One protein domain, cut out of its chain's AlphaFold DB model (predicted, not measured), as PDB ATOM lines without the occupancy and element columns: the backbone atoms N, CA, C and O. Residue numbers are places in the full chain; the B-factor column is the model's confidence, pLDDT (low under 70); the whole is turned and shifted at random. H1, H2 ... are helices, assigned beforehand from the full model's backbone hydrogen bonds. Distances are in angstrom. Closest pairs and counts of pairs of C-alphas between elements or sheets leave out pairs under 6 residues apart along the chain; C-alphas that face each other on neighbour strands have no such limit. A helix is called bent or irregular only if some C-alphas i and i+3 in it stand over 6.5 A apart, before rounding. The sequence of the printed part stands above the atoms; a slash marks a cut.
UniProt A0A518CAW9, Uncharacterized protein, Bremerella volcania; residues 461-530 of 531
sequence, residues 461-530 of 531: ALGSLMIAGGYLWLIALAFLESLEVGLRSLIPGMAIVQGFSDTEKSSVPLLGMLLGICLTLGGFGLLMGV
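AT A GLANCE: This is residues 461 to 530 of the 531 residues of an uncharacterized protein of Bremerella volcania (UniProt A0A518CAW9). The model is a long, narrow U of two unequal helices: the long H1 makes the length of the rod, and the shorter H2 folds back beside it with an open gap between them. The loop of residues 499 to 506 makes the turn at one end, and H1 has a kink near residue 490, on the way to that turn. The printed part has 70 residues, with two named helices in the order H1, H2 and no named strand, and the class is all helix. The whole is only just extended, close to loose, with a radius of gyration of the C-alphas of 17.0 A, and the C-alphas span 56 by 20 by 14 A.

HOW THE PARTS SIT: H1, residues 461 to 498, has a kink of 32 degrees near residue 490. It is neither bent nor irregular, but only just: C-alphas 489 and 492 are 6.5 A apart. A short link of 8 residues joins it to H2, residues 507 to 528. H1 and H2 are apart, with no C-alpha of the one within 8 A of the other. Among the stretches that stand free are residues 481 to 490 of H1 and residues 508 to 517 of H2. In H2 every O i to N i+4 pair is within hydrogen-bond range; in H1 30 of 34 are.

IN THESE COORDINATES: H1 begins at Ala 461, C-alpha (115.000, 176.896, 177.446), and ends at Gln 498, C-alpha (168.174, 177.855, 181.665), 53.3 A away. H2 runs from Ser 507, C-alpha (158.233, 186.508, 177.084), to Met 528, C-alpha (130.061, 175.693, 166.879), 31.9 A from first to last C-alpha.

THE WHOLE: The two C-alphas farthest apart, those of Ala 461 and Gly 499, are 56.1 A apart, while the first and last printed C-alphas, of Ala 461 and Val 530, are 15.6 A apart. The printed part has no cut. Its mean pLDDT is 75.0, and residues 494 to 496, 498 to 507 and 523 to 530 are under 70.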
ATOM      1  N   ALA A 461     113.855 177.544 178.081       86.75
ATOM      2  CA  ALA A 461     115.000 176.896 177.446       86.75
ATOM      3  C   ALA A 461     116.069 177.914 177.014       86.75
ATOM      4  O   ALA A 461     117.253 177.710 177.284       86.75
ATOM      5  N   LEU A 462     115.659 179.040 176.416       84.38
ATOM      6  CA  LEU A 462     116.574 180.116 176.028       84.38
ATOM      7  C   LEU A 462     117.242 180.774 177.249       84.38
ATOM      8  O   LEU A 462     118.454 180.981 177.248       84.38
ATOM      9  N   GLY A 463     116.481 181.036 178.318       87.38
ATOM     10  CA  GLY A 463     117.022 181.550 179.579       87.38
ATOM     11  C   GLY A 463     118.016 180.580 180.225       87.38
ATOM     12  O   GLY A 463     119.098 180.989 180.642       87.38
ATOM     13  N   SER A 464     117.704 179.281 180.221       87.00
ATOM     14  CA  SER A 464     118.599 178.230 180.727       87.00
ATOM     15  C   SER A 464     119.902 178.146 179.925       87.00
ATOM     16  O   SER A 464     120.973 177.998 180.513       87.00
ATOM     17  N   LEU A 465     119.834 178.301 178.596       84.06
ATOM     18  CA  LEU A 465     121.009 178.358 177.723       84.06
ATOM     19  C   LEU A 465     121.890 179.578 178.035       84.06
ATOM     20  O   LEU A 465     123.107 179.437 178.137       84.06
ATOM     21  N   MET A 466     121.291 180.759 178.235       85.06
ATOM     22  CA  MET A 466     122.034 181.968 178.617       85.06
ATOM     23  C   MET A 466     122.708 181.828 179.986       85.06
ATOM     24  O   MET A 466     123.861 182.224 180.138       85.06
ATOM     25  N   ILE A 467     122.029 181.221 180.963       88.12
ATOM     26  CA  ILE A 467     122.586 180.959 182.296       88.12
ATOM     27  C   ILE A 467     123.754 179.963 182.209       88.12
ATOM     28  O   ILE A 467     124.831 180.233 182.738       88.12
ATOM     29  N   ALA A 468     123.591 178.847 181.490       85.00
ATOM     30  CA  ALA A 468     124.650 177.853 181.303       85.00
ATOM     31  C   ALA A 468     125.867 178.419 180.545       85.00
ATOM     32  O   ALA A 468     127.009 178.174 180.939       85.00
ATOM     33  N   GLY A 469     125.634 179.224 179.501       84.31
ATOM     34  CA  GLY A 469     126.685 179.949 178.784       84.31
ATOM     35  C   GLY A 469     127.412 180.961 179.674       84.31
ATOM     36  O   GLY A 469     128.639 181.034 179.643       84.31
ATOM     37  N   GLY A 470     126.675 181.679 180.529       84.94
ATOM     38  CA  GLY A 470     127.236 182.580 181.537       84.94
ATOM     39  C   GLY A 470     128.134 181.857 182.545       84.94
ATOM     40  O   GLY A 470     129.254 182.301 182.787       84.94
ATOM     41  N   TYR A 471     127.705 180.706 183.074       85.69
ATOM     42  CA  TYR A 471     128.537 179.899 183.973       85.69
ATOM     43  C   TYR A 471     129.796 179.352 183.290       85.69
ATOM     44  O   TYR A 471     130.876 179.430 183.871       85.69
ATOM     45  N   LEU A 472     129.698 178.860 182.050       81.19
ATOM     46  CA  LEU A 472     130.868 178.434 181.273       81.19
ATOM     47  C   LEU A 472     131.862 179.584 181.048       81.19
ATOM     48  O   LEU A 472     133.072 179.375 181.138       81.19
ATOM     49  N   TRP A 473     131.366 180.802 180.815       84.88
ATOM     50  CA  TRP A 473     132.202 181.993 180.673       84.88
ATOM     51  C   TRP A 473     132.880 182.402 181.990       84.88
ATOM     52  O   TRP A 473     134.080 182.663 181.996       84.88
ATOM     53  N   LEU A 474     132.163 182.370 183.121       81.25
ATOM     54  CA  LEU A 474     132.745 182.626 184.447       81.25
ATOM     55  C   LEU A 474     133.814 181.587 184.826       81.25
ATOM     56  O   LEU A 474     134.870 181.952 185.337       81.25
ATOM     57  N   ILE A 475     133.588 180.305 184.516       82.44
ATOM     58  CA  ILE A 475     134.587 179.239 184.707       82.44
ATOM     59  C   ILE A 475     135.825 179.495 183.835       82.44
ATOM     60  O   ILE A 475     136.950 179.329 184.305       82.44
ATOM     61  N   ALA A 476     135.645 179.945 182.587       77.94
ATOM     62  CA  ALA A 476     136.759 180.305 181.712       77.94
ATOM     63  C   ALA A 476     137.568 181.503 182.247       77.94
ATOM     64  O   ALA A 476     138.797 181.468 182.196       77.94
ATOM     65  N   LEU A 477     136.912 182.526 182.813       79.75
ATOM     66  CA  LEU A 477     137.588 183.657 183.461       79.75
ATOM     67  C   LEU A 477     138.387 183.219 184.699       79.75
ATOM     68  O   LEU A 477     139.570 183.540 184.797       79.75
ATOM     69  N   ALA A 478     137.795 182.415 185.587       81.94
ATOM     70  CA  ALA A 478     138.489 181.883 186.764       81.94
ATOM     71  C   ALA A 478     139.697 180.998 186.388       81.94
ATOM     72  O   ALA A 478     140.725 180.995 187.073       81.94
ATOM     73  N   PHE A 479     139.607 180.267 185.272       86.00
ATOM     74  CA  PHE A 479     140.724 179.486 184.741       86.00
ATOM     75  C   PHE A 479     141.835 180.375 184.157       86.00
ATOM     76  O   PHE A 479     143.012 180.076 184.352       86.00
ATOM     77  N   LEU A 480     141.490 181.483 183.490       80.00
ATOM     78  CA  LEU A 480     142.463 182.468 182.998       80.00
ATOM     79  C   LEU A 480     143.206 183.169 184.145       80.00
ATOM     80  O   LEU A 480     144.427 183.294 184.080       80.00
ATOM     81  N   GLU A 481     142.511 183.545 185.220       85.19
ATOM     82  CA  GLU A 481     143.135 184.119 186.422       85.19
ATOM     83  C   GLU A 481     144.067 183.106 187.114       85.19
ATOM     84  O   GLU A 481     145.217 183.412 187.443       85.19
ATOM     85  N   SER A 482     143.623 181.848 187.233       85.06
ATOM     86  CA  SER A 482     144.447 180.745 187.753       85.06
ATOM     87  C   SER A 482     145.703 180.502 186.902       85.06
ATOM     88  O   SER A 482     146.783 180.246 187.441       85.06
ATOM     89  N   LEU A 483     145.590 180.617 185.573       81.94
ATOM     90  CA  LEU A 483     146.727 180.550 184.652       81.94
ATOM     91  C   LEU A 483     147.675 181.743 184.807       81.94
ATOM     92  O   LEU A 483     148.883 181.542 184.730       81.94
ATOM     93  N   GLU A 484     147.181 182.960 185.051       84.94
ATOM     94  CA  GLU A 484     148.029 184.138 185.276       84.94
ATOM     95  C   GLU A 484     148.888 183.979 186.540       84.94
ATOM     96  O   GLU A 484     150.105 184.188 186.497       84.94
ATOM     97  N   VAL A 485     148.287 183.531 187.650       84.06
ATOM     98  CA  VAL A 485     149.007 183.234 188.901       84.06
ATOM     99  C   VAL A 485     150.004 182.085 188.697       84.06
ATOM    100  O   VAL A 485     151.172 182.197 189.083       84.06
ATOM    101  N   GLY A 486     149.584 181.008 188.024       82.62
ATOM    102  CA  GLY A 486     150.444 179.871 187.694       82.62
ATOM    103  C   GLY A 486     151.656 180.275 186.848       82.62
ATOM    104  O   GLY A 486     152.793 179.967 187.214       82.62
ATOM    105  N   LEU A 487     151.445 181.031 185.768       79.75
ATOM    106  CA  LEU A 487     152.506 181.517 184.882       79.75
ATOM    107  C   LEU A 487     153.455 182.485 185.600       79.75
ATOM    108  O   LEU A 487     154.671 182.342 185.456       79.75
ATOM    109  N   ARG A 488     152.943 183.404 186.437       81.38
ATOM    110  CA  ARG A 488     153.794 184.265 187.281       81.38
ATOM    111  C   ARG A 488     154.695 183.461 188.221       81.38
ATOM    112  O   ARG A 488     155.836 183.866 188.426       81.38
ATOM    113  N   SER A 489     154.229 182.329 188.753       80.69
ATOM    114  CA  SER A 489     155.057 181.449 189.596       80.69
ATOM    115  C   SER A 489     156.089 180.628 188.804       80.69
ATOM    116  O   SER A 489     157.173 180.340 189.311       80.69
ATOM    117  N   LEU A 490     155.787 180.286 187.546       80.69
ATOM    118  CA  LEU A 490     156.625 179.430 186.699       80.69
ATOM    119  C   LEU A 490     157.811 180.181 186.067       80.69
ATOM    120  O   LEU A 490     158.900 179.616 185.931       80.69
ATOM    121  N   ILE A 491     157.613 181.450 185.692       71.44
ATOM    122  CA  ILE A 491     158.619 182.276 185.000       71.44
ATOM    123  C   ILE A 491     159.943 182.395 185.792       71.44
ATOM    124  O   ILE A 491     160.993 182.128 185.200       71.44
ATOM    125  N   PRO A 492     159.952 182.701 187.111       73.38
ATOM    126  CA  PRO A 492     161.189 182.744 187.898       73.38
ATOM    127  C   PRO A 492     161.900 181.386 187.995       73.38
ATOM    128  O   PRO A 492     163.127 181.329 187.934       73.38
ATOM    129  N   GLY A 493     161.145 180.287 188.111       72.56
ATOM    130  CA  GLY A 493     161.708 178.938 188.230       72.56
ATOM    131  C   GLY A 493     162.423 178.472 186.958       72.56
ATOM    132  O   GLY A 493     163.534 177.950 187.025       72.56
ATOM    133  N   MET A 494     161.826 178.716 185.788       69.56
ATOM    134  CA  MET A 494     162.423 178.379 184.486       69.56
ATOM    135  C   MET A 494     163.689 179.197 184.185       69.56
ATOM    136  O   MET A 494     164.656 178.652 183.649       69.56
ATOM    137  N   ALA A 495     163.710 180.487 184.550       65.31
ATOM    138  CA  ALA A 495     164.853 181.371 184.302       65.31
ATOM    139  C   ALA A 495     166.142 180.875 184.988       65.31
ATOM    140  O   ALA A 495     167.216 180.900 184.385       65.31
ATOM    141  N   ILE A 496     166.025 180.345 186.213       69.81
ATOM    142  CA  ILE A 496     167.151 179.784 186.978       69.81
ATOM    143  C   ILE A 496     167.711 178.515 186.311       69.81
ATOM    144  O   ILE A 496     168.923 178.315 186.299       69.81
ATOM    145  N   VAL A 497     166.853 177.671 185.730       71.88
ATOM    146  CA  VAL A 497     167.262 176.390 185.121       71.88
ATOM    147  C   VAL A 497     167.959 176.577 183.767       71.88
ATOM    148  O   VAL A 497     168.807 175.763 183.407       71.88
ATOM    149  N   GLN A 498     167.630 177.634 183.015       67.62
ATOM    150  CA  GLN A 498     168.174 177.855 181.665       67.62
ATOM    151  C   GLN A 498     169.268 178.933 181.572       67.62
ATOM    152  O   GLN A 498     169.888 179.066 180.519       67.62
ATOM    153  N   GLY A 499     169.546 179.684 182.643       68.12
ATOM    154  CA  GLY A 499     170.690 180.605 182.703       68.12
ATOM    155  C   GLY A 499     170.589 181.848 181.806       68.12
ATOM    156  O   GLY A 499     171.600 182.506 181.559       68.12
ATOM    157  N   PHE A 500     169.395 182.189 181.317       60.88
ATOM    158  CA  PHE A 500     169.164 183.398 180.522       60.88
ATOM    159  C   PHE A 500     168.987 184.626 181.427       60.88
ATOM    160  O   PHE A 500     168.000 184.728 182.152       60.88
ATOM    161  N   SER A 501     169.916 185.586 181.345       65.31
ATOM    162  CA  SER A 501     169.846 186.870 182.067       65.31
ATOM    163  C   SER A 501     168.809 187.852 181.507       65.31
ATOM    164  O   SER A 501     168.356 188.739 182.222       65.31
ATOM    165  N   ASP A 502     168.434 187.699 180.234       65.19
ATOM    166  CA  ASP A 502     167.614 188.652 179.476       65.19
ATOM    167  C   ASP A 502     166.153 188.168 179.362       65.19
ATOM    168  O   ASP A 502     165.647 187.877 178.275       65.19
ATOM    169  N   THR A 503     165.459 188.067 180.497       59.03
ATOM    170  CA  THR A 503     164.072 187.558 180.583       59.03
ATOM    171  C   THR A 503     163.029 188.436 179.878       59.03
ATOM    172  O   THR A 503     161.969 187.944 179.492       59.03
ATOM    173  N   GLU A 504     163.317 189.719 179.649       63.62
ATOM    174  CA  GLU A 504     162.372 190.673 179.044       63.62
ATOM    175  C   GLU A 504     162.160 190.473 177.531       63.62
ATOM    176  O   GLU A 504     161.135 190.890 176.993       63.62
ATOM    177  N   LYS A 505     163.098 189.827 176.822       67.44
ATOM    178  CA  LYS A 505     163.059 189.719 175.347       67.44
ATOM    179  C   LYS A 505     162.368 188.454 174.825       67.44
ATOM    180  O   LYS A 505     162.029 188.400 173.645       67.44
ATOM    181  N   SER A 506     162.163 187.439 175.667       61.84
ATOM    182  CA  SER A 506     161.627 186.125 175.266       61.84
ATOM    183  C   SER A 506     160.162 185.884 175.655       61.84
ATOM    184  O   SER A 506     159.519 185.005 175.082       61.84
ATOM    185  N   SER A 507     159.606 186.670 176.581       67.81
ATOM    186  CA  SER A 507     158.233 186.508 177.084       67.81
ATOM    187  C   SER A 507     157.154 186.913 176.069       67.81
ATOM    188  O   SER A 507     156.145 186.222 175.928       67.81
ATOM    189  N   VAL A 508     157.384 187.995 175.316       73.88
ATOM    190  CA  VAL A 508     156.439 188.567 174.339       73.88
ATOM    191  C   VAL A 508     155.978 187.569 173.258       73.88
ATOM    192  O   VAL A 508     154.765 187.414 173.095       73.88
ATOM    193  N   PRO A 509     156.862 186.852 172.523       75.88
ATOM    194  CA  PRO A 509     156.414 185.903 171.500       75.88
ATOM    195  C   PRO A 509     155.673 184.691 172.085       75.88
ATOM    196  O   PRO A 509     154.749 184.185 171.449       75.88
ATOM    197  N   LEU A 510     156.029 184.243 173.295       73.00
ATOM    198  CA  LEU A 510     155.378 183.103 173.945       73.00
ATOM    199  C   LEU A 510     153.962 183.465 174.413       73.00
ATOM    200  O   LEU A 510     153.026 182.703 174.171       73.00
ATOM    201  N   LEU A 511     153.782 184.658 174.992       76.12
ATOM    202  CA  LEU A 511     152.461 185.184 175.345       76.12
ATOM    203  C   LEU A 511     151.580 185.366 174.097       76.12
ATOM    204  O   LEU A 511     150.417 184.974 174.109       76.12
ATOM    205  N   GLY A 512     152.144 185.886 172.999       80.12
ATOM    206  CA  GLY A 512     151.439 186.012 171.719       80.12
ATOM    207  C   GLY A 512     151.001 184.665 171.133       80.12
ATOM    208  O   GLY A 512     149.881 184.544 170.637       80.12
ATOM    209  N   MET A 513     151.843 183.632 171.237       84.94
ATOM    210  CA  MET A 513     151.503 182.280 170.781       84.94
ATOM    211  C   MET A 513     150.401 181.641 171.640       84.94
ATOM    212  O   MET A 513     149.471 181.049 171.091       84.94
ATOM    213  N   LEU A 514     150.453 181.811 172.967       78.38
ATOM    214  CA  LEU A 514     149.411 181.331 173.881       78.38
ATOM    215  C   LEU A 514     148.071 182.044 173.632       78.38
ATOM    216  O   LEU A 514     147.042 181.382 173.508       78.38
ATOM    217  N   LEU A 515     148.088 183.371 173.470       79.50
ATOM    218  CA  LEU A 515     146.901 184.165 173.142       79.50
ATOM    219  C   LEU A 515     146.285 183.729 171.802       79.50
ATOM    220  O   LEU A 515     145.067 183.602 171.698       79.50
ATOM    221  N   GLY A 516     147.113 183.438 170.792       82.56
ATOM    222  CA  GLY A 516     146.664 182.901 169.505       82.56
ATOM    223  C   GLY A 516     145.989 181.528 169.619       82.56
ATOM    224  O   GLY A 516     144.962 181.290 168.979       82.56
ATOM    225  N   ILE A 517     146.508 180.639 170.471       80.50
ATOM    226  CA  ILE A 517     145.892 179.335 170.766       80.50
ATOM    227  C   ILE A 517     144.548 179.521 171.495       80.50
ATOM    228  O   ILE A 517     143.552 178.909 171.110       80.50
ATOM    229  N   CYS A 518     144.473 180.417 172.484       71.44
ATOM    230  CA  CYS A 518     143.221 180.721 173.185       71.44
ATOM    231  C   CYS A 518     142.160 181.351 172.265       71.44
ATOM    232  O   CYS A 518     140.998 180.955 172.326       71.44
ATOM    233  N   LEU A 519     142.540 182.283 171.384       76.06
ATOM    234  CA  LEU A 519     141.620 182.917 170.432       76.06
ATOM    235  C   LEU A 519     141.119 181.942 169.359       76.06
ATOM    236  O   LEU A 519     139.947 181.994 168.992       76.06
ATOM    237  N   THR A 520     141.970 181.030 168.878       75.56
ATOM    238  CA  THR A 520     141.551 180.020 167.891       75.56
ATOM    239  C   THR A 520     140.642 178.952 168.500       75.56
ATOM    240  O   THR A 520     139.629 178.617 167.888       75.56
ATOM    241  N   LEU A 521     140.919 178.475 169.720       73.19
ATOM    242  CA  LEU A 521     140.044 177.532 170.431       73.19
ATOM    243  C   LEU A 521     138.725 178.179 170.890       73.19
ATOM    244  O   LEU A 521     137.654 177.614 170.667       73.19
ATOM    245  N   GLY A 522     138.777 179.379 171.478       70.25
ATOM    246  CA  GLY A 522     137.589 180.113 171.926       70.25
ATOM    247  C   GLY A 522     136.692 180.559 170.768       70.25
ATOM    248  O   GLY A 522     135.471 180.409 170.834       70.25
ATOM    249  N   GLY A 523     137.289 181.023 169.666       68.56
ATOM    250  CA  GLY A 523     136.565 181.359 168.441       68.56
ATOM    251  C   GLY A 523     135.867 180.149 167.813       68.56
ATOM    252  O   GLY A 523     134.736 180.273 167.348       68.56
ATOM    253  N   PHE A 524     136.487 178.964 167.859       57.78
ATOM    254  CA  PHE A 524     135.869 177.727 167.370       57.78
ATOM    255  C   PHE A 524     134.671 177.292 168.232       57.78
ATOM    256  O   PHE A 524     133.664 176.839 167.693       57.78
ATOM    257  N   GLY A 525     134.738 177.491 169.554       59.31
ATOM    258  CA  GLY A 525     133.613 177.250 170.466       59.31
ATOM    259  C   GLY A 525     132.400 178.140 170.169       59.31
ATOM    260  O   GLY A 525     131.281 177.640 170.085       59.31
ATOM    261  N   LEU A 526     132.623 179.438 169.926       55.69
ATOM    262  CA  LEU A 526     131.565 180.364 169.500       55.69
ATOM    263  C   LEU A 526     130.966 179.985 168.137       55.69
ATOM    264  O   LEU A 526     129.756 180.068 167.957       55.69
ATOM    265  N   LEU A 527     131.792 179.536 167.189       53.28
ATOM    266  CA  LEU A 527     131.343 179.193 165.836       53.28
ATOM    267  C   LEU A 527     130.543 177.875 165.792       53.28
ATOM    268  O   LEU A 527     129.632 177.742 164.981       53.28
ATOM    269  N   MET A 528     130.828 176.936 166.701       57.59
ATOM    270  CA  MET A 528     130.061 175.693 166.879       57.59
ATOM    271  C   MET A 528     128.780 175.868 167.716       57.59
ATOM    272  O   MET A 528     127.949 174.967 167.729       57.59
ATOM    273  N   GLY A 529     128.604 177.003 168.407       47.94
ATOM    274  CA  GLY A 529     127.407 177.321 169.202       47.94
ATOM    275  C   GLY A 529     126.318 178.112 168.460       47.94
ATOM    276  O   GLY A 529     125.320 178.479 169.073       47.94
ATOM    277  N   VAL A 530     126.524 178.417 167.173       50.75
ATOM    278  CA  VAL A 530     125.627 179.245 166.332       50.75
ATOM    279  C   VAL A 530     125.006 178.436 165.170       50.75
ATOM    280  O   VAL A 530     124.271 178.987 164.351       50.75
TER     281      VAL A 530